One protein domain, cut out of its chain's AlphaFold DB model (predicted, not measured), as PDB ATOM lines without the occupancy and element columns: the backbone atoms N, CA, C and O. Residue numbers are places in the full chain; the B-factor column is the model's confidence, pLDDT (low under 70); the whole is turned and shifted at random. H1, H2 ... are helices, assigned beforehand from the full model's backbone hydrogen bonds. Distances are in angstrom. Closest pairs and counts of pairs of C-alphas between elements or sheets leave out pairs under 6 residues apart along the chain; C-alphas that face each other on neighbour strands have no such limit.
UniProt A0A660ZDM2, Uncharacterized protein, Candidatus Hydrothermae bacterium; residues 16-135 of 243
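Overview. This is residues 16 to 135 of the 243 residues of an uncharacterized protein of Candidatus Hydrothermae bacterium (UniProt A0A660ZDM2). The longest helix, H3, stands in the middle of a zigzag of helices and makes a three-helix, up-and-down bundle with H4 and H5, each running against the one before it. H1 and H2 pack on H3 at one end of the whole, and H6 packs on H5 at the other. The printed part has 120 residues with six named helices, H1 to H6 in chain order, and no named strand: all helix. It is compact, with a radius of gyration of the C-alphas of 13.9 A, and rounded, spanning 36 by 34 by 25 A.

Arrangement. H3, residues 46 to 66, is the hub, touching four helices. H4, residues 70 to 87, touches it at Ala 53 and Ala 80, C-alphas 5.2 A apart, opposite ways at a shallow tilt of 17 degrees. H2, residues 26 to 41, touches H3 at Ala 36 and Leu 52, 5.0 A between C-alphas. H1, residues 16 to 23, touches H3 the same way at 12 degrees, closest at the C-alphas of Gly 21 and Tyr 58, 5.1 A. H5, residues 94 to 108, only just touches H3, with 3 pairs of C-alphas within 8 A, through residues 50 to 57 of H3 alone. H6, residues 116 to 133, forms a hairpin with H5, closest at the C-alphas of Ala 94 and Gly 130, 3.9 A; H6 and H3 are apart. In all six helices every O i to N i+4 pair is within hydrogen-bond range.

Along the chain. H3 measures 29.9 A, H4 25.8 A and H6 25.6 A from first to last C-alpha. H1 begins at C-alpha 16 (-7.388, 0.383, -12.786); H6 ends at C-alpha 133 (11.722, -20.447, -14.343).

Size, cuts and confidence. The C-alphas of Ser 16 and Pro 114 are farthest apart, 38.9 A. The printed part has no cut and no long link, and no printed residue is under 70 in pLDDT.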
ATOM      1  N   SER A  16      -7.039  -0.748 -11.915       85.62
ATOM      2  CA  SER A  16      -7.388   0.383 -12.786       85.62
ATOM      3  C   SER A  16      -6.932   0.153 -14.227       85.62
ATOM      4  O   SER A  16      -7.693   0.432 -15.156       85.62
ATOM      5  N   ILE A  17      -5.736  -0.419 -14.420       89.44
ATOM      6  CA  ILE A  17      -5.223  -0.787 -15.749       89.44
ATOM      7  C   ILE A  17      -6.146  -1.831 -16.380       89.44
ATOM      8  O   ILE A  17      -6.543  -1.695 -17.539       89.44
ATOM      9  N   ARG A  18      -6.561  -2.842 -15.602       86.50
ATOM     10  CA  ARG A  18      -7.528  -3.850 -16.057       86.50
ATOM     11  C   ARG A  18      -8.820  -3.218 -16.532       86.50
ATOM     12  O   ARG A  18      -9.297  -3.552 -17.612       86.50
ATOM     13  N   VAL A  19      -9.423  -2.368 -15.702       88.50
ATOM     14  CA  VAL A  19     -10.707  -1.743 -16.026       88.50
ATOM     15  C   VAL A  19     -10.560  -0.941 -17.316       88.50
ATOM     16  O   VAL A  19     -11.330  -1.168 -18.248       88.50
ATOM     17  N   ALA A  20      -9.521  -0.115 -17.441       92.19
ATOM     18  CA  ALA A  20      -9.252   0.615 -18.676       92.19
ATOM     19  C   ALA A  20      -9.107  -0.327 -19.889       92.19
ATOM     20  O   ALA A  20      -9.765  -0.133 -20.912       92.19
ATOM     21  N   GLY A  21      -8.350  -1.420 -19.751       91.56
ATOM     22  CA  GLY A  21      -8.194  -2.445 -20.787       91.56
ATOM     23  C   GLY A  21      -9.495  -3.161 -21.159       91.56
ATOM     24  O   GLY A  21      -9.764  -3.425 -22.331       91.56
ATOM     25  N   TYR A  22     -10.351  -3.444 -20.181       91.75
ATOM     26  CA  TYR A  22     -11.640  -4.109 -20.378       91.75
ATOM     27  C   TYR A  22     -12.616  -3.256 -21.176       91.75
ATOM     28  O   TYR A  22     -13.367  -3.797 -21.993       91.75
ATOM     29  N   PHE A  23     -12.590  -1.943 -20.963       91.12
ATOM     30  CA  PHE A  23     -13.423  -0.986 -21.682       91.12
ATOM     31  C   PHE A  23     -12.753  -0.421 -22.943       91.12
ATOM     32  O   PHE A  23     -13.427   0.269 -23.704       91.12
ATOM     33  N   CYS A  24     -11.486  -0.765 -23.208       92.31
ATOM     34  CA  CYS A  24     -10.654  -0.115 -24.222       92.31
ATOM     35  C   CYS A  24     -10.657   1.415 -24.080       92.31
ATOM     36  O   CYS A  24     -10.793   2.146 -25.060       92.31
ATOM     37  N   ASP A  25     -10.524   1.887 -22.842       95.12
ATOM     38  CA  ASP A  25     -10.367   3.300 -22.524       95.12
ATOM     39  C   ASP A  25      -8.941   3.739 -22.884       95.12
ATOM     40  O   ASP A  25      -8.010   3.621 -22.088       95.12
ATOM     41  N   PHE A  26      -8.755   4.177 -24.131       95.38
ATOM     42  CA  PHE A  26      -7.445   4.576 -24.649       95.38
ATOM     43  C   PHE A  26      -6.835   5.759 -23.894       95.38
ATOM     44  O   PHE A  26      -5.614   5.829 -23.794       95.38
ATOM     45  N   GLU A  27      -7.650   6.676 -23.374       96.12
ATOM     46  CA  GLU A  27      -7.156   7.827 -22.615       96.12
ATOM     47  C   GLU A  27      -6.569   7.365 -21.281       96.12
ATOM     48  O   GLU A  27      -5.415   7.665 -20.968       96.12
ATOM     49  N   ALA A  28      -7.321   6.550 -20.534       95.62
ATOM     50  CA  ALA A  28      -6.835   5.985 -19.284       95.62
ATOM     51  C   ALA A  28      -5.623   5.066 -19.502       95.62
ATOM     52  O   ALA A  28      -4.649   5.165 -18.756       95.62
ATOM     53  N   LEU A  29      -5.654   4.209 -20.530       95.88
ATOM     54  CA  LEU A  29      -4.535   3.329 -20.867       95.88
ATOM     55  C   LEU A  29      -3.270   4.122 -21.210       95.88
ATOM     56  O   LEU A  29      -2.214   3.796 -20.687       95.88
ATOM     57  N   ARG A  30      -3.357   5.183 -22.023       96.81
ATOM     58  CA  ARG A  30      -2.193   6.037 -22.327       96.81
ATOM     59  C   ARG A  30      -1.647   6.723 -21.081       96.81
ATOM     60  O   ARG A  30      -0.445   6.727 -20.871       96.81
ATOM     61  N   ARG A  31      -2.517   7.208 -20.192       96.19
ATOM     62  CA  ARG A  31      -2.067   7.788 -18.920       96.19
ATOM     63  C   ARG A  31      -1.308   6.775 -18.056       96.19
ATOM     64  O   ARG A  31      -0.286   7.126 -17.480       96.19
ATOM     65  N   PHE A  32      -1.808   5.543 -17.936       95.38
ATOM     66  CA  PHE A  32      -1.116   4.497 -17.170       95.38
ATOM     67  C   PHE A  32       0.188   4.061 -17.834       95.38
ATOM     68  O   PHE A  32       1.162   3.795 -17.138       95.38
ATOM     69  N   HIS A  33       0.210   4.030 -19.163       96.31
ATOM     70  CA  HIS A  33       1.403   3.772 -19.954       96.31
ATOM     71  C   HIS A  33       2.475   4.816 -19.650       96.31
ATOM     72  O   HIS A  33       3.559   4.448 -19.222       96.31
ATOM     73  N   ASP A  34       2.147   6.106 -19.756       96.19
ATOM     74  CA  ASP A  34       3.105   7.193 -19.532       96.19
ATOM     75  C   ASP A  34       3.661   7.174 -18.098       96.19
ATOM     76  O   ASP A  34       4.848   7.407 -17.879       96.19
ATOM     77  N   GLN A  35       2.820   6.834 -17.116       94.19
ATOM     78  CA  GLN A  35       3.247   6.644 -15.727       94.19
ATOM     79  C   GLN A  35       4.212   5.461 -15.571       94.19
ATOM     80  O   GLN A  35       5.207   5.580 -14.858       94.19
ATOM     81  N   ALA A  36       3.930   4.333 -16.228       94.62
ATOM     82  CA  ALA A  36       4.787   3.153 -16.178       94.62
ATOM     83  C   ALA A  36       6.119   3.381 -16.914       94.62
ATOM     84  O   ALA A  36       7.161   3.002 -16.389       94.62
ATOM     85  N   VAL A  37       6.106   4.061 -18.066       95.56
ATOM     86  CA  VAL A  37       7.322   4.482 -18.784       95.56
ATOM     87  C   VAL A  37       8.186   5.355 -17.882       95.56
ATOM     88  O   VAL A  37       9.347   5.028 -17.653       95.56
ATOM     89  N   GLN A  38       7.609   6.403 -17.286       94.88
ATOM     90  CA  GLN A  38       8.346   7.297 -16.393       94.88
ATOM     91  C   GLN A  38       8.966   6.545 -15.207       94.88
ATOM     92  O   GLN A  38      10.082   6.860 -14.801       94.88
ATOM     93  N   ALA A  39       8.253   5.566 -14.641       92.62
ATOM     94  CA  ALA A  39       8.767   4.745 -13.551       92.62
ATOM     95  C   ALA A  39       9.949   3.870 -14.005       92.62
ATOM     96  O   ALA A  39      10.977   3.851 -13.333       92.62
ATOM     97  N   VAL A  40       9.843   3.203 -15.160       93.81
ATOM     98  CA  VAL A  40      10.923   2.380 -15.732       93.81
ATOM     99  C   VAL A  40      12.163   3.229 -16.049       93.81
ATOM    100  O   VAL A  40      13.268   2.846 -15.666       93.81
ATOM    101  N   GLU A  41      11.995   4.413 -16.644       91.38
ATOM    102  CA  GLU A  41      13.095   5.324 -17.010       91.38
ATOM    103  C   GLU A  41      13.947   5.781 -15.816       91.38
ATOM    104  O   GLU A  41      15.145   6.030 -15.963       91.38
ATOM    105  N   VAL A  42      13.357   5.886 -14.620       90.69
ATOM    106  CA  VAL A  42      14.068   6.304 -13.399       90.69
ATOM    107  C   VAL A  42      14.593   5.128 -12.566       90.69
ATOM    108  O   VAL A  42      14.952   5.315 -11.403       90.69
ATOM    109  N   GLY A  43      14.675   3.931 -13.158       84.88
ATOM    110  CA  GLY A  43      15.158   2.714 -12.499       84.88
ATOM    111  C   GLY A  43      14.056   1.939 -11.775       84.88
ATOM    112  O   GLY A  43      14.276   1.466 -10.660       84.88
ATOM    113  N   GLY A  44      12.873   1.863 -12.390       81.31
ATOM    114  CA  GLY A  44      11.685   1.200 -11.849       81.31
ATOM    115  C   GLY A  44      11.898  -0.269 -11.483       81.31
ATOM    116  O   GLY A  44      12.838  -0.933 -11.924       81.31
ATOM    117  N   PHE A  45      11.001  -0.784 -10.649       89.94
ATOM    118  CA  PHE A  45      11.036  -2.165 -10.185       89.94
ATOM    119  C   PHE A  45      10.294  -3.094 -11.154       89.94
ATOM    120  O   PHE A  45       9.671  -2.678 -12.132       89.94
ATOM    121  N   ARG A  46      10.323  -4.389 -10.838       91.62
ATOM    122  CA  ARG A  46       9.603  -5.444 -11.561       91.62
ATOM    123  C   ARG A  46       8.146  -5.075 -11.849       91.62
ATOM    124  O   ARG A  46       7.651  -5.291 -12.951       91.62
ATOM    125  N   GLU A  47       7.445  -4.550 -10.852       90.12
ATOM    126  CA  GLU A  47       6.031  -4.195 -10.940       90.12
ATOM    127  C   GLU A  47       5.771  -3.088 -11.969       90.12
ATOM    128  O   GLU A  47       4.761  -3.151 -12.670       90.12
ATOM    129  N   ASP A  48       6.693  -2.133 -12.114       92.56
ATOM    130  CA  ASP A  48       6.594  -1.046 -13.091       92.56
ATOM    131  C   ASP A  48       6.749  -1.585 -14.520       92.56
ATOM    132  O   ASP A  48       5.946  -1.270 -15.401       92.56
ATOM    133  N   VAL A  49       7.705  -2.497 -14.730       94.62
ATOM    134  CA  VAL A  49       7.900  -3.190 -16.015       94.62
ATOM    135  C   VAL A  49       6.675  -4.037 -16.376       94.62
ATOM    136  O   VAL A  49       6.218  -4.030 -17.520       94.62
ATOM    137  N   LEU A  50       6.086  -4.741 -15.405       94.25
ATOM    138  CA  LEU A  50       4.862  -5.513 -15.629       94.25
ATOM    139  C   LEU A  50       3.640  -4.622 -15.877       94.25
ATOM    140  O   LEU A  50       2.782  -4.987 -16.682       94.25
ATOM    141  N   ALA A  51       3.549  -3.461 -15.227       93.88
ATOM    142  CA  ALA A  51       2.497  -2.483 -15.482       93.88
ATOM    143  C   ALA A  51       2.615  -1.886 -16.893       93.88
ATOM    144  O   ALA A  51       1.600  -1.779 -17.593       93.88
ATOM    145  N   LEU A  52       3.839  -1.579 -17.341       96.06
ATOM    146  CA  LEU A  52       4.123  -1.148 -18.710       96.06
ATOM    147  C   LEU A  52       3.704  -2.229 -19.712       96.06
ATOM    148  O   LEU A  52       2.899  -1.971 -20.606       96.06
ATOM    149  N   ALA A  53       4.164  -3.466 -19.514       96.88
ATOM    150  CA  ALA A  53       3.831  -4.598 -20.374       96.88
ATOM    151  C   ALA A  53       2.322  -4.870 -20.436       96.88
ATOM    152  O   ALA A  53       1.765  -5.073 -21.514       96.88
ATOM    153  N   LEU A  54       1.627  -4.840 -19.301       95.50
ATOM    154  CA  LEU A  54       0.183  -5.046 -19.253       95.50
ATOM    155  C   LEU A  54      -0.576  -3.923 -19.975       95.50
ATOM    156  O   LEU A  54      -1.529  -4.188 -20.712       95.50
ATOM    157  N   THR A  55      -0.155  -2.673 -19.785       96.38
ATOM    158  CA  THR A  55      -0.787  -1.528 -20.443       96.38
ATOM    159  C   THR A  55      -0.562  -1.570 -21.950       96.38
ATOM    160  O   THR A  55      -1.527  -1.449 -22.708       96.38
ATOM    161  N   ASN A  56       0.666  -1.859 -22.389       98.25
ATOM    162  CA  ASN A  56       0.987  -2.067 -23.798       98.25
ATOM    163  C   ASN A  56       0.207  -3.240 -24.395       98.25
ATOM    164  O   ASN A  56      -0.349  -3.119 -25.484       98.25
ATOM    165  N   TYR A  57       0.030  -4.338 -23.657       97.25
ATOM    166  CA  TYR A  57      -0.779  -5.471 -24.106       97.25
ATOM    167  C   TYR A  57      -2.231  -5.049 -24.384       97.25
ATOM    168  O   TYR A  57      -2.817  -5.436 -25.404       97.25
ATOM    169  N   TYR A  58      -2.821  -4.229 -23.508       96.06
ATOM    170  CA  TYR A  58      -4.165  -3.694 -23.720       96.06
ATOM    171  C   TYR A  58      -4.225  -2.662 -24.844       96.06
ATOM    172  O   TYR A  58      -5.143  -2.743 -25.660       96.06
ATOM    173  N   LEU A  59      -3.263  -1.741 -24.938       97.81
ATOM    174  CA  LEU A  59      -3.188  -0.753 -26.017       97.81
ATOM    175  C   LEU A  59      -3.065  -1.427 -27.383       97.81
ATOM    176  O   LEU A  59      -3.833  -1.100 -28.287       97.81
ATOM    177  N   THR A  60      -2.203  -2.436 -27.524       97.56
ATOM    178  CA  THR A  60      -2.088  -3.227 -28.754       97.56
ATOM    179  C   THR A  60      -3.367  -4.023 -29.023       97.56
ATOM    180  O   THR A  60      -3.895  -3.999 -30.134       97.56
ATOM    181  N   GLY A  61      -3.915  -4.716 -28.019       94.25
ATOM    182  CA  GLY A  61      -5.120  -5.538 -28.168       94.25
ATOM    183  C   GLY A  61      -6.367  -4.738 -28.557       94.25
ATOM    184  O   GLY A  61      -7.089  -5.112 -29.485       94.25
ATOM    185  N   CYS A  62      -6.618  -3.628 -27.865       94.12
ATOM    186  CA  CYS A  62      -7.678  -2.683 -28.199       94.12
ATOM    187  C   CYS A  62      -7.377  -1.983 -29.524       94.12
ATOM    188  O   CYS A  62      -8.261  -1.878 -30.368       94.12
ATOM    189  N   GLY A  63      -6.131  -1.579 -29.758       96.00
ATOM    190  CA  GLY A  63      -5.716  -0.939 -30.996       96.00
ATOM    191  C   GLY A  63      -5.985  -1.806 -32.226       96.00
ATOM    192  O   GLY A  63      -6.569  -1.325 -33.190       96.00
ATOM    193  N   MET A  64      -5.687  -3.107 -32.167       93.00
ATOM    194  CA  MET A  64      -6.047  -4.063 -33.221       93.00
ATOM    195  C   MET A  64      -7.566  -4.161 -33.419       93.00
ATOM    196  O   MET A  64      -8.047  -4.172 -34.552       93.00
ATOM    197  N   ALA A  65      -8.343  -4.206 -32.331       90.25
ATOM    198  CA  ALA A  65      -9.804  -4.285 -32.404       90.25
ATOM    199  C   ALA A  65     -10.442  -3.025 -33.019       90.25
ATOM    200  O   ALA A  65     -11.454  -3.127 -33.715       90.25
ATOM    201  N   TYR A  66      -9.841  -1.859 -32.778       93.06
ATOM    202  CA  TYR A  66     -10.271  -0.558 -33.298       93.06
ATOM    203  C   TYR A  66      -9.501  -0.115 -34.551       93.06
ATOM    204  O   TYR A  66      -9.760   0.971 -35.062       93.06
ATOM    205  N   LYS A  67      -8.625  -0.975 -35.089       94.56
ATOM    206  CA  LYS A  67      -7.838  -0.753 -36.312       94.56
ATOM    207  C   LYS A  67      -7.005   0.534 -36.281       94.56
ATOM    208  O   LYS A  67      -7.026   1.303 -37.239       94.56
ATOM    209  N   LEU A  68      -6.281   0.757 -35.186       95.88
ATOM    210  CA  LEU A  68      -5.201   1.746 -35.174       95.88
ATOM    211  C   LEU A  68      -4.156   1.404 -36.243       95.88
ATOM    212  O   LEU A  68      -4.078   0.262 -36.707       95.88
ATOM    213  N   ASP A  69      -3.377   2.405 -36.644       97.19
ATOM    214  CA  ASP A  69      -2.341   2.230 -37.651       97.19
ATOM    215  C   ASP A  69      -1.241   1.269 -37.175       97.19
ATOM    216  O   ASP A  69      -0.991   1.085 -35.981       97.19
ATOM    217  N   GLU A  70      -0.596   0.628 -38.144       97.38
ATOM    218  CA  GLU A  70       0.394  -0.412 -37.888       97.38
ATOM    219  C   GLU A  70       1.616   0.109 -37.120       97.38
ATOM    220  O   GLU A  70       2.174  -0.633 -36.311       97.38
ATOM    221  N   ASP A  71       2.015   1.364 -37.325       98.19
ATOM    222  CA  ASP A  71       3.197   1.930 -36.675       98.19
ATOM    223  C   ASP A  71       2.936   2.191 -35.190       98.19
ATOM    224  O   ASP A  71       3.755   1.809 -34.355       98.19
ATOM    225  N   THR A  72       1.752   2.697 -34.837       97.81
ATOM    226  CA  THR A  72       1.296   2.798 -33.442       97.81
ATOM    227  C   THR A  72       1.255   1.426 -32.761       97.81
ATOM    228  O   THR A  72       1.689   1.275 -31.620       97.81
ATOM    229  N   LEU A  73       0.745   0.394 -33.445       98.25
ATOM    230  CA  LEU A  73       0.697  -0.955 -32.873       98.25
ATOM    231  C   LEU A  73       2.097  -1.538 -32.670       98.25
ATOM    232  O   LEU A  73       2.353  -2.148 -31.633       98.25
ATOM    233  N   LYS A  74       3.000  -1.346 -33.639       98.38
ATOM    234  CA  LYS A  74       4.403  -1.758 -33.523       98.38
ATOM    235  C   LYS A  74       5.119  -1.020 -32.404       98.38
ATOM    236  O   LYS A  74       5.870  -1.677 -31.702       98.38
ATOM    237  N   PHE A  75       4.867   0.276 -32.222       98.38
ATOM    238  CA  PHE A  75       5.455   1.072 -31.145       98.38
ATOM    239  C   PHE A  75       5.190   0.430 -29.778       98.38
ATOM    240  O   PHE A  75       6.137   0.034 -29.109       98.38
ATOM    241  N   TYR A  76       3.922   0.197 -29.423       98.62
ATOM    242  CA  TYR A  76       3.570  -0.411 -28.131       98.62
ATOM    243  C   TYR A  76       4.124  -1.833 -27.955       98.62
ATOM    244  O   TYR A  76       4.452  -2.251 -26.847       98.62
ATOM    245  N   ILE A  77       4.221  -2.604 -29.045       98.69
ATOM    246  CA  ILE A  77       4.807  -3.949 -29.002       98.69
ATOM    247  C   ILE A  77       6.321  -3.881 -28.779       98.69
ATOM    248  O   ILE A  77       6.848  -4.622 -27.951       98.69
ATOM    249  N   ASP A  78       7.013  -3.049 -29.555       98.62
ATOM    250  CA  ASP A  78       8.470  -2.978 -29.570       98.62
ATOM    251  C   ASP A  78       8.989  -2.321 -28.270       98.62
ATOM    252  O   ASP A  78       9.943  -2.838 -27.696       98.62
ATOM    253  N   GLU A  79       8.303  -1.303 -27.730       98.56
ATOM    254  CA  GLU A  79       8.624  -0.683 -26.429       98.56
ATOM    255  C   GLU A  79       8.479  -1.679 -25.266       98.56
ATOM    256  O   GLU A  79       9.380  -1.824 -24.439       98.56
ATOM    257  N   ALA A  80       7.377  -2.439 -25.226       98.50
ATOM    258  CA  ALA A  80       7.206  -3.464 -24.202       98.50
ATOM    259  C   ALA A  80       8.278  -4.558 -24.303       98.50
ATOM    260  O   ALA A  80       8.804  -4.991 -23.280       98.50
ATOM    261  N   LEU A  81       8.612  -5.011 -25.518       98.56
ATOM    262  CA  LEU A  81       9.673  -6.001 -25.722       98.56
ATOM    263  C   LEU A  81      11.031  -5.486 -25.243       98.56
ATOM    264  O   LEU A  81      11.748  -6.247 -24.601       98.56
ATOM    265  N   GLU A  82      11.367  -4.232 -25.537       98.00
ATOM    266  CA  GLU A  82      12.615  -3.609 -25.095       98.00
ATOM    267  C   GLU A  82      12.705  -3.581 -23.566       98.00
ATOM    268  O   GLU A  82      13.628  -4.174 -23.007       98.00
ATOM    269  N   ALA A  83      11.698  -3.023 -22.888       97.62
ATOM    270  CA  ALA A  83      11.676  -2.938 -21.428       97.62
ATOM    271  C   ALA A  83      11.716  -4.319 -20.744       97.62
ATOM    272  O   ALA A  83      12.434  -4.520 -19.766       97.62
ATOM    273  N   LEU A  84      10.970  -5.299 -21.266       97.81
ATOM    274  CA  LEU A  84      10.938  -6.659 -20.716       97.81
ATOM    275  C   LEU A  84      12.272  -7.394 -20.897       97.81
ATOM    276  O   LEU A  84      12.692  -8.134 -20.009       97.81
ATOM    277  N   MET A  85      12.919  -7.230 -22.054       97.06
ATOM    278  CA  MET A  85      14.189  -7.893 -22.355       97.06
ATOM    279  C   MET A  85      15.375  -7.257 -21.629       97.06
ATOM    280  O   MET A  85      16.316  -7.980 -21.304       97.06
ATOM    281  N   ASP A  86      15.333  -5.947 -21.384       96.00
ATOM    282  CA  ASP A  86      16.318  -5.262 -20.545       96.00
ATOM    283  C   ASP A  86      16.198  -5.719 -19.082       96.00
ATOM    284  O   ASP A  86      17.190  -6.096 -18.459       96.00
ATOM    285  N   PHE A  87      14.965  -5.811 -18.571       95.88
ATOM    286  CA  PHE A  87      14.696  -6.225 -17.193       95.88
ATOM    287  C   PHE A  87      15.050  -7.698 -16.898       95.88
ATOM    288  O   PHE A  87      15.682  -7.979 -15.882       95.88
ATOM    289  N   ASP A  88      14.658  -8.648 -17.759       94.94
ATOM    290  CA  ASP A  88      14.891 -10.093 -17.556       94.94
ATOM    291  C   ASP A  88      15.686 -10.715 -18.712       94.94
ATOM    292  O   ASP A  88      15.226 -11.606 -19.437       94.94
ATOM    293  N   SER A  89      16.919 -10.240 -18.886       91.56
ATOM    294  CA  SER A  89      17.826 -10.735 -19.930       91.56
ATOM    295  C   SER A  89      18.222 -12.214 -19.757       91.56
ATOM    296  O   SER A  89      18.509 -12.901 -20.746       91.56
ATOM    297  N   GLU A  90      18.193 -12.727 -18.522       91.75
ATOM    298  CA  GLU A  90      18.543 -14.114 -18.185       91.75
ATOM    299  C   GLU A  90      17.387 -15.103 -18.395       91.75
ATOM    300  O   GLU A  90      17.625 -16.304 -18.548       91.75
ATOM    301  N   GLY A  91      16.141 -14.626 -18.474       92.56
ATOM    302  CA  GLY A  91      14.968 -15.488 -18.622       92.56
ATOM    303  C   GLY A  91      14.516 -16.154 -17.324       92.56
ATOM    304  O   GLY A  91      14.015 -17.278 -17.352       92.56
ATOM    305  N   SER A  92      14.726 -15.471 -16.204       94.69
ATOM    306  CA  SER A  92      14.480 -15.947 -14.845       94.69
ATOM    307  C   SER A  92      13.070 -15.639 -14.327       94.69
ATOM    308  O   SER A  92      12.650 -16.225 -13.329       94.69
ATOM    309  N   ASP A  93      12.309 -14.774 -15.008       96.06
ATOM    310  CA  ASP A  93      10.975 -14.356 -14.582       96.06
ATOM    311  C   ASP A  93       9.875 -14.867 -15.521       96.06
ATOM    312  O   ASP A  93       9.683 -14.402 -16.646       96.06
ATOM    313  N   ALA A  94       9.085 -15.826 -15.037       95.62
ATOM    314  CA  ALA A  94       8.052 -16.466 -15.842       95.62
ATOM    315  C   ALA A  94       6.924 -15.523 -16.312       95.62
ATOM    316  O   ALA A  94       6.359 -15.768 -17.383       95.62
ATOM    317  N   ASP A  95       6.591 -14.459 -15.567       94.25
ATOM    318  CA  ASP A  95       5.587 -13.479 -16.010       94.25
ATOM    319  C   ASP A  95       6.151 -12.617 -17.149       94.25
ATOM    320  O   ASP A  95       5.479 -12.414 -18.165       94.25
ATOM    321  N   VAL A  96       7.401 -12.162 -17.009       97.06
ATOM    322  CA  VAL A  96       8.104 -11.382 -18.041       97.06
ATOM    323  C   VAL A  96       8.251 -12.201 -19.321       97.06
ATOM    324  O   VAL A  96       7.868 -11.749 -20.402       97.06
ATOM    325  N   GLN A  97       8.695 -13.455 -19.207       98.38
ATOM    326  CA  GLN A  97       8.818 -14.357 -20.352       98.38
ATOM    327  C   GLN A  97       7.464 -14.656 -21.021       98.38
ATOM    328  O   GLN A  97       7.387 -14.780 -22.250       98.38
ATOM    329  N   ALA A  98       6.369 -14.724 -20.259       98.19
ATOM    330  CA  ALA A  98       5.034 -14.852 -20.838       98.19
ATOM    331  C   ALA A  98       4.662 -13.624 -21.686       98.19
ATOM    332  O   ALA A  98       4.177 -13.788 -22.811       98.19
ATOM    333  N   PHE A  99       4.933 -12.408 -21.204       98.25
ATOM    334  CA  PHE A  99       4.713 -11.192 -21.989       98.25
ATOM    335  C   PHE A  99       5.606 -11.124 -23.230       98.25
ATOM    336  O   PHE A  99       5.081 -10.862 -24.312       98.25
ATOM    337  N   ILE A 100       6.902 -11.441 -23.128       98.75
ATOM    338  CA  ILE A 100       7.801 -11.499 -24.296       98.75
ATOM    339  C   ILE A 100       7.234 -12.452 -25.353       98.75
ATOM    340  O   ILE A 100       7.177 -12.115 -26.538       98.75
ATOM    341  N   SER A 101       6.746 -13.627 -24.939       98.69
ATOM    342  CA  SER A 101       6.119 -14.578 -25.860       98.69
ATOM    343  C   SER A 101       4.877 -14.010 -26.551       98.69
ATOM    344  O   SER A 101       4.731 -14.178 -27.770       98.69
ATOM    345  N   LEU A 102       4.008 -13.329 -25.798       98.62
ATOM    346  CA  LEU A 102       2.787 -12.707 -26.309       98.62
ATOM    347  C   LEU A 102       3.092 -11.572 -27.288       98.62
ATOM    348  O   LEU A 102       2.541 -11.569 -28.388       98.62
ATOM    349  N   PHE A 103       3.980 -10.647 -26.928       98.75
ATOM    350  CA  PHE A 103       4.349  -9.513 -27.773       98.75
ATOM    351  C   PHE A 103       5.080  -9.952 -29.037       98.75
ATOM    352  O   PHE A 103       4.718  -9.512 -30.127       98.75
ATOM    353  N   ALA A 104       6.017 -10.899 -28.938       98.56
ATOM    354  CA  ALA A 104       6.649 -11.487 -30.114       98.56
ATOM    355  C   ALA A 104       5.607 -12.156 -31.032       98.56
ATOM    356  O   ALA A 104       5.649 -11.984 -32.249       98.56
ATOM    357  N   GLY A 105       4.622 -12.854 -30.454       97.69
ATOM    358  CA  GLY A 105       3.484 -13.411 -31.187       97.69
ATOM    359  C   GLY A 105       2.634 -12.344 -31.887       97.69
ATOM    360  O   GLY A 105       2.285 -12.505 -33.055       97.69
ATOM    361  N   MET A 106       2.334 -11.228 -31.216       97.69
ATOM    362  CA  MET A 106       1.613 -10.102 -31.821       97.69
ATOM    363  C   MET A 106       2.417  -9.463 -32.951       97.69
ATOM    364  O   MET A 106       1.856  -9.187 -34.014       97.69
ATOM    365  N   ARG A 107       3.731  -9.301 -32.768       97.81
ATOM    366  CA  ARG A 107       4.625  -8.659 -33.735       97.81
ATOM    367  C   ARG A 107       4.680  -9.380 -35.077       97.81
ATOM    368  O   ARG A 107       4.874  -8.731 -36.106       97.81
ATOM    369  N   ILE A 108       4.468 -10.699 -35.086       96.81
ATOM    370  CA  ILE A 108       4.405 -11.515 -36.308       96.81
ATOM    371  C   ILE A 108       3.307 -11.023 -37.264       96.81
ATOM    372  O   ILE A 108       3.537 -11.031 -38.469       96.81
ATOM    373  N   ASN A 109       2.172 -10.515 -36.762       93.12
ATOM    374  CA  ASN A 109       1.085  -9.996 -37.613       93.12
ATOM    375  C   ASN A 109       1.524  -8.821 -38.502       93.12
ATOM    376  O   ASN A 109       0.936  -8.596 -39.554       93.12
ATOM    377  N   PHE A 110       2.568  -8.102 -38.087       95.44
ATOM    378  CA  PHE A 110       3.090  -6.904 -38.746       95.44
ATOM    379  C   PHE A 110       4.507  -7.123 -39.293       95.44
ATOM    380  O   PHE A 110       5.320  -6.195 -39.374       95.44
ATOM    381  N   THR A 111       4.864  -8.384 -39.567       95.19
ATOM    382  CA  THR A 111       6.221  -8.759 -39.969       95.19
ATOM    383  C   THR A 111       6.210  -9.762 -41.118       95.19
ATOM    384  O   THR A 111       5.701 -10.871 -40.993       95.19
ATOM    385  N   GLY A 112       6.850  -9.399 -42.231       95.81
ATOM    386  CA  GLY A 112       7.073 -10.300 -43.362       95.81
ATOM    387  C   GLY A 112       8.239 -11.279 -43.162       95.81
ATOM    388  O   GLY A 112       9.056 -11.164 -42.241       95.81
ATOM    389  N   PHE A 113       8.353 -12.247 -44.071       92.38
ATOM    390  CA  PHE A 113       9.549 -13.085 -44.173       92.38
ATOM    391  C   PHE A 113      10.766 -12.257 -44.636       92.38
ATOM    392  O   PHE A 113      10.602 -11.342 -45.439       92.38
ATOM    393  N   PRO A 114      11.993 -12.571 -44.169       94.06
ATOM    394  CA  PRO A 114      12.336 -13.613 -43.196       94.06
ATOM    395  C   PRO A 114      12.225 -13.156 -41.731       94.06
ATOM    396  O   PRO A 114      12.339 -13.987 -40.831       94.06
ATOM    397  N   LYS A 115      11.992 -11.861 -41.469       94.62
ATOM    398  CA  LYS A 115      12.034 -11.264 -40.120       94.62
ATOM    399  C   LYS A 115      11.030 -11.898 -39.148       94.62
ATOM    400  O   LYS A 115      11.316 -11.979 -37.956       94.62
ATOM    401  N   LEU A 116       9.908 -12.438 -39.629       95.06
ATOM    402  CA  LEU A 116       8.951 -13.145 -38.768       95.06
ATOM    403  C   LEU A 116       9.555 -14.368 -38.060       95.06
ATOM    404  O   LEU A 116       9.111 -14.733 -36.969       95.06
ATOM    405  N   LEU A 117      10.598 -14.987 -38.634       96.19
ATOM    406  CA  LEU A 117      11.295 -16.117 -38.012       96.19
ATOM    407  C   LEU A 117      12.027 -15.686 -36.738       96.19
ATOM    408  O   LEU A 117      12.152 -16.487 -35.812       96.19
ATOM    409  N   THR A 118      12.474 -14.431 -36.662       97.56
ATOM    410  CA  THR A 118      13.093 -13.862 -35.461       97.56
ATOM    411  C   THR A 118      12.091 -13.819 -34.314       97.56
ATOM    412  O   THR A 118      12.364 -14.371 -33.252       97.56
ATOM    413  N   TYR A 119      10.899 -13.262 -34.541       97.88
ATOM    414  CA  TYR A 119       9.858 -13.191 -33.510       97.88
ATOM    415  C   TYR A 119       9.273 -14.568 -33.168       97.88
ATOM    416  O   TYR A 119       8.977 -14.846 -32.009       97.88
ATOM    417  N   THR A 120       9.206 -15.487 -34.138       97.00
ATOM    418  CA  THR A 120       8.823 -16.888 -33.880       97.00
ATOM    419  C   THR A 120       9.811 -17.570 -32.925       97.00
ATOM    420  O   THR A 120       9.408 -18.220 -31.955       97.00
ATOM    421  N   LYS A 121      11.119 -17.401 -33.167       97.88
ATOM    422  CA  LYS A 121      12.181 -17.924 -32.293       97.88
ATOM    423  C   LYS A 121      12.171 -17.246 -30.925       97.88
ATOM    424  O   LYS A 121      12.296 -17.945 -29.925       97.88
ATOM    425  N   MET A 122      11.987 -15.926 -30.879       98.25
ATOM    426  CA  MET A 122      11.877 -15.150 -29.640       98.25
ATOM    427  C   MET A 122      10.724 -15.660 -28.775       98.25
ATOM    428  O   MET A 122      10.950 -16.029 -27.626       98.25
ATOM    429  N   SER A 123       9.525 -15.802 -29.352       98.31
ATOM    430  CA  SER A 123       8.361 -16.331 -28.639       98.31
ATOM    431  C   SER A 123       8.616 -17.742 -28.105       98.31
ATOM    432  O   SER A 123       8.345 -18.023 -26.941       98.31
ATOM    433  N   SER A 124       9.217 -18.617 -28.918       98.06
ATOM    434  CA  SER A 124       9.531 -19.994 -28.510       98.06
ATOM    435  C   SER A 124      10.590 -20.063 -27.402       98.06
ATOM    436  O   SER A 124      10.464 -20.877 -26.488       98.06
ATOM    437  N   LYS A 125      11.627 -19.214 -27.463       98.31
ATOM    438  CA  LYS A 125      12.672 -19.130 -26.432       98.31
ATOM    439  C   LYS A 125      12.080 -18.647 -25.111       98.31
ATOM    440  O   LYS A 125      12.351 -19.267 -24.088       98.31
ATOM    441  N   ALA A 126      11.235 -17.619 -25.151       98.62
ATOM    442  CA  ALA A 126      10.580 -17.087 -23.964       98.62
ATOM    443  C   ALA A 126       9.647 -18.121 -23.314       98.62
ATOM    444  O   ALA A 126       9.728 -18.362 -22.115       98.62
ATOM    445  N   LEU A 127       8.849 -18.848 -24.109       98.62
ATOM    446  CA  LEU A 127       8.028 -19.956 -23.597       98.62
ATOM    447  C   LEU A 127       8.854 -21.043 -22.907       98.62
ATOM    448  O   LEU A 127       8.402 -21.620 -21.919       98.62
ATOM    449  N   LYS A 128      10.037 -21.356 -23.442       98.50
ATOM    450  CA  LYS A 128      10.946 -22.322 -22.826       98.50
ATOM    451  C   LYS A 128      11.500 -21.778 -21.505       98.50
ATOM    452  O   LYS A 128      11.317 -22.435 -20.486       98.50
ATOM    453  N   ALA A 129      12.094 -20.585 -21.527       98.25
ATOM    454  CA  ALA A 129      12.701 -19.955 -20.357       98.25
ATOM    455  C   ALA A 129      11.687 -19.768 -19.218       98.25
ATOM    456  O   ALA A 129      11.918 -20.220 -18.105       98.25
ATOM    457  N   GLY A 130      10.494 -19.238 -19.508       98.12
ATOM    458  CA  GLY A 130       9.463 -19.033 -18.488       98.12
ATOM    459  C   GLY A 130       8.957 -20.330 -17.847       98.12
ATOM    460  O   GLY A 130       8.623 -20.340 -16.666       98.12
ATOM    461  N   LYS A 131       8.928 -21.449 -18.586       98.06
ATOM    462  CA  LYS A 131       8.584 -22.765 -18.014       98.06
ATOM    463  C   LYS A 131       9.712 -23.348 -17.168       98.06
ATOM    464  O   LYS A 131       9.417 -24.090 -16.235       98.06
ATOM    465  N   GLU A 132      10.964 -23.073 -17.528       98.12
ATOM    466  CA  GLU A 132      12.143 -23.441 -16.734       98.12
ATOM    467  C   GLU A 132      12.196 -22.622 -15.437       98.12
ATOM    468  O   GLU A 132      12.489 -23.189 -14.387       98.12
ATOM    469  N   ALA A 133      11.824 -21.339 -15.494       97.00
ATOM    470  CA  ALA A 133      11.722 -20.447 -14.343       97.00
ATOM    471  C   ALA A 133      10.578 -20.832 -13.383       97.00
ATOM    472  O   ALA A 133      10.811 -21.055 -12.198       97.00
ATOM    473  N   ASP A 134       9.341 -20.943 -13.881       95.62
ATOM    474  CA  ASP A 134       8.188 -21.396 -13.090       95.62
ATOM    475  C   ASP A 134       7.152 -22.114 -13.969       95.62
ATOM    476  O   ASP A 134       6.255 -21.523 -14.577       95.62
ATOM    477  N   SER A 135       7.218 -23.446 -13.975       95.50
ATOM    478  CA  SER A 135       6.266 -24.293 -14.705       95.50
ATOM    479  C   SER A 135       4.832 -24.278 -14.143       95.50
ATOM    480  O   SER A 135       3.919 -24.818 -14.782       95.50
TER     481      SER A 135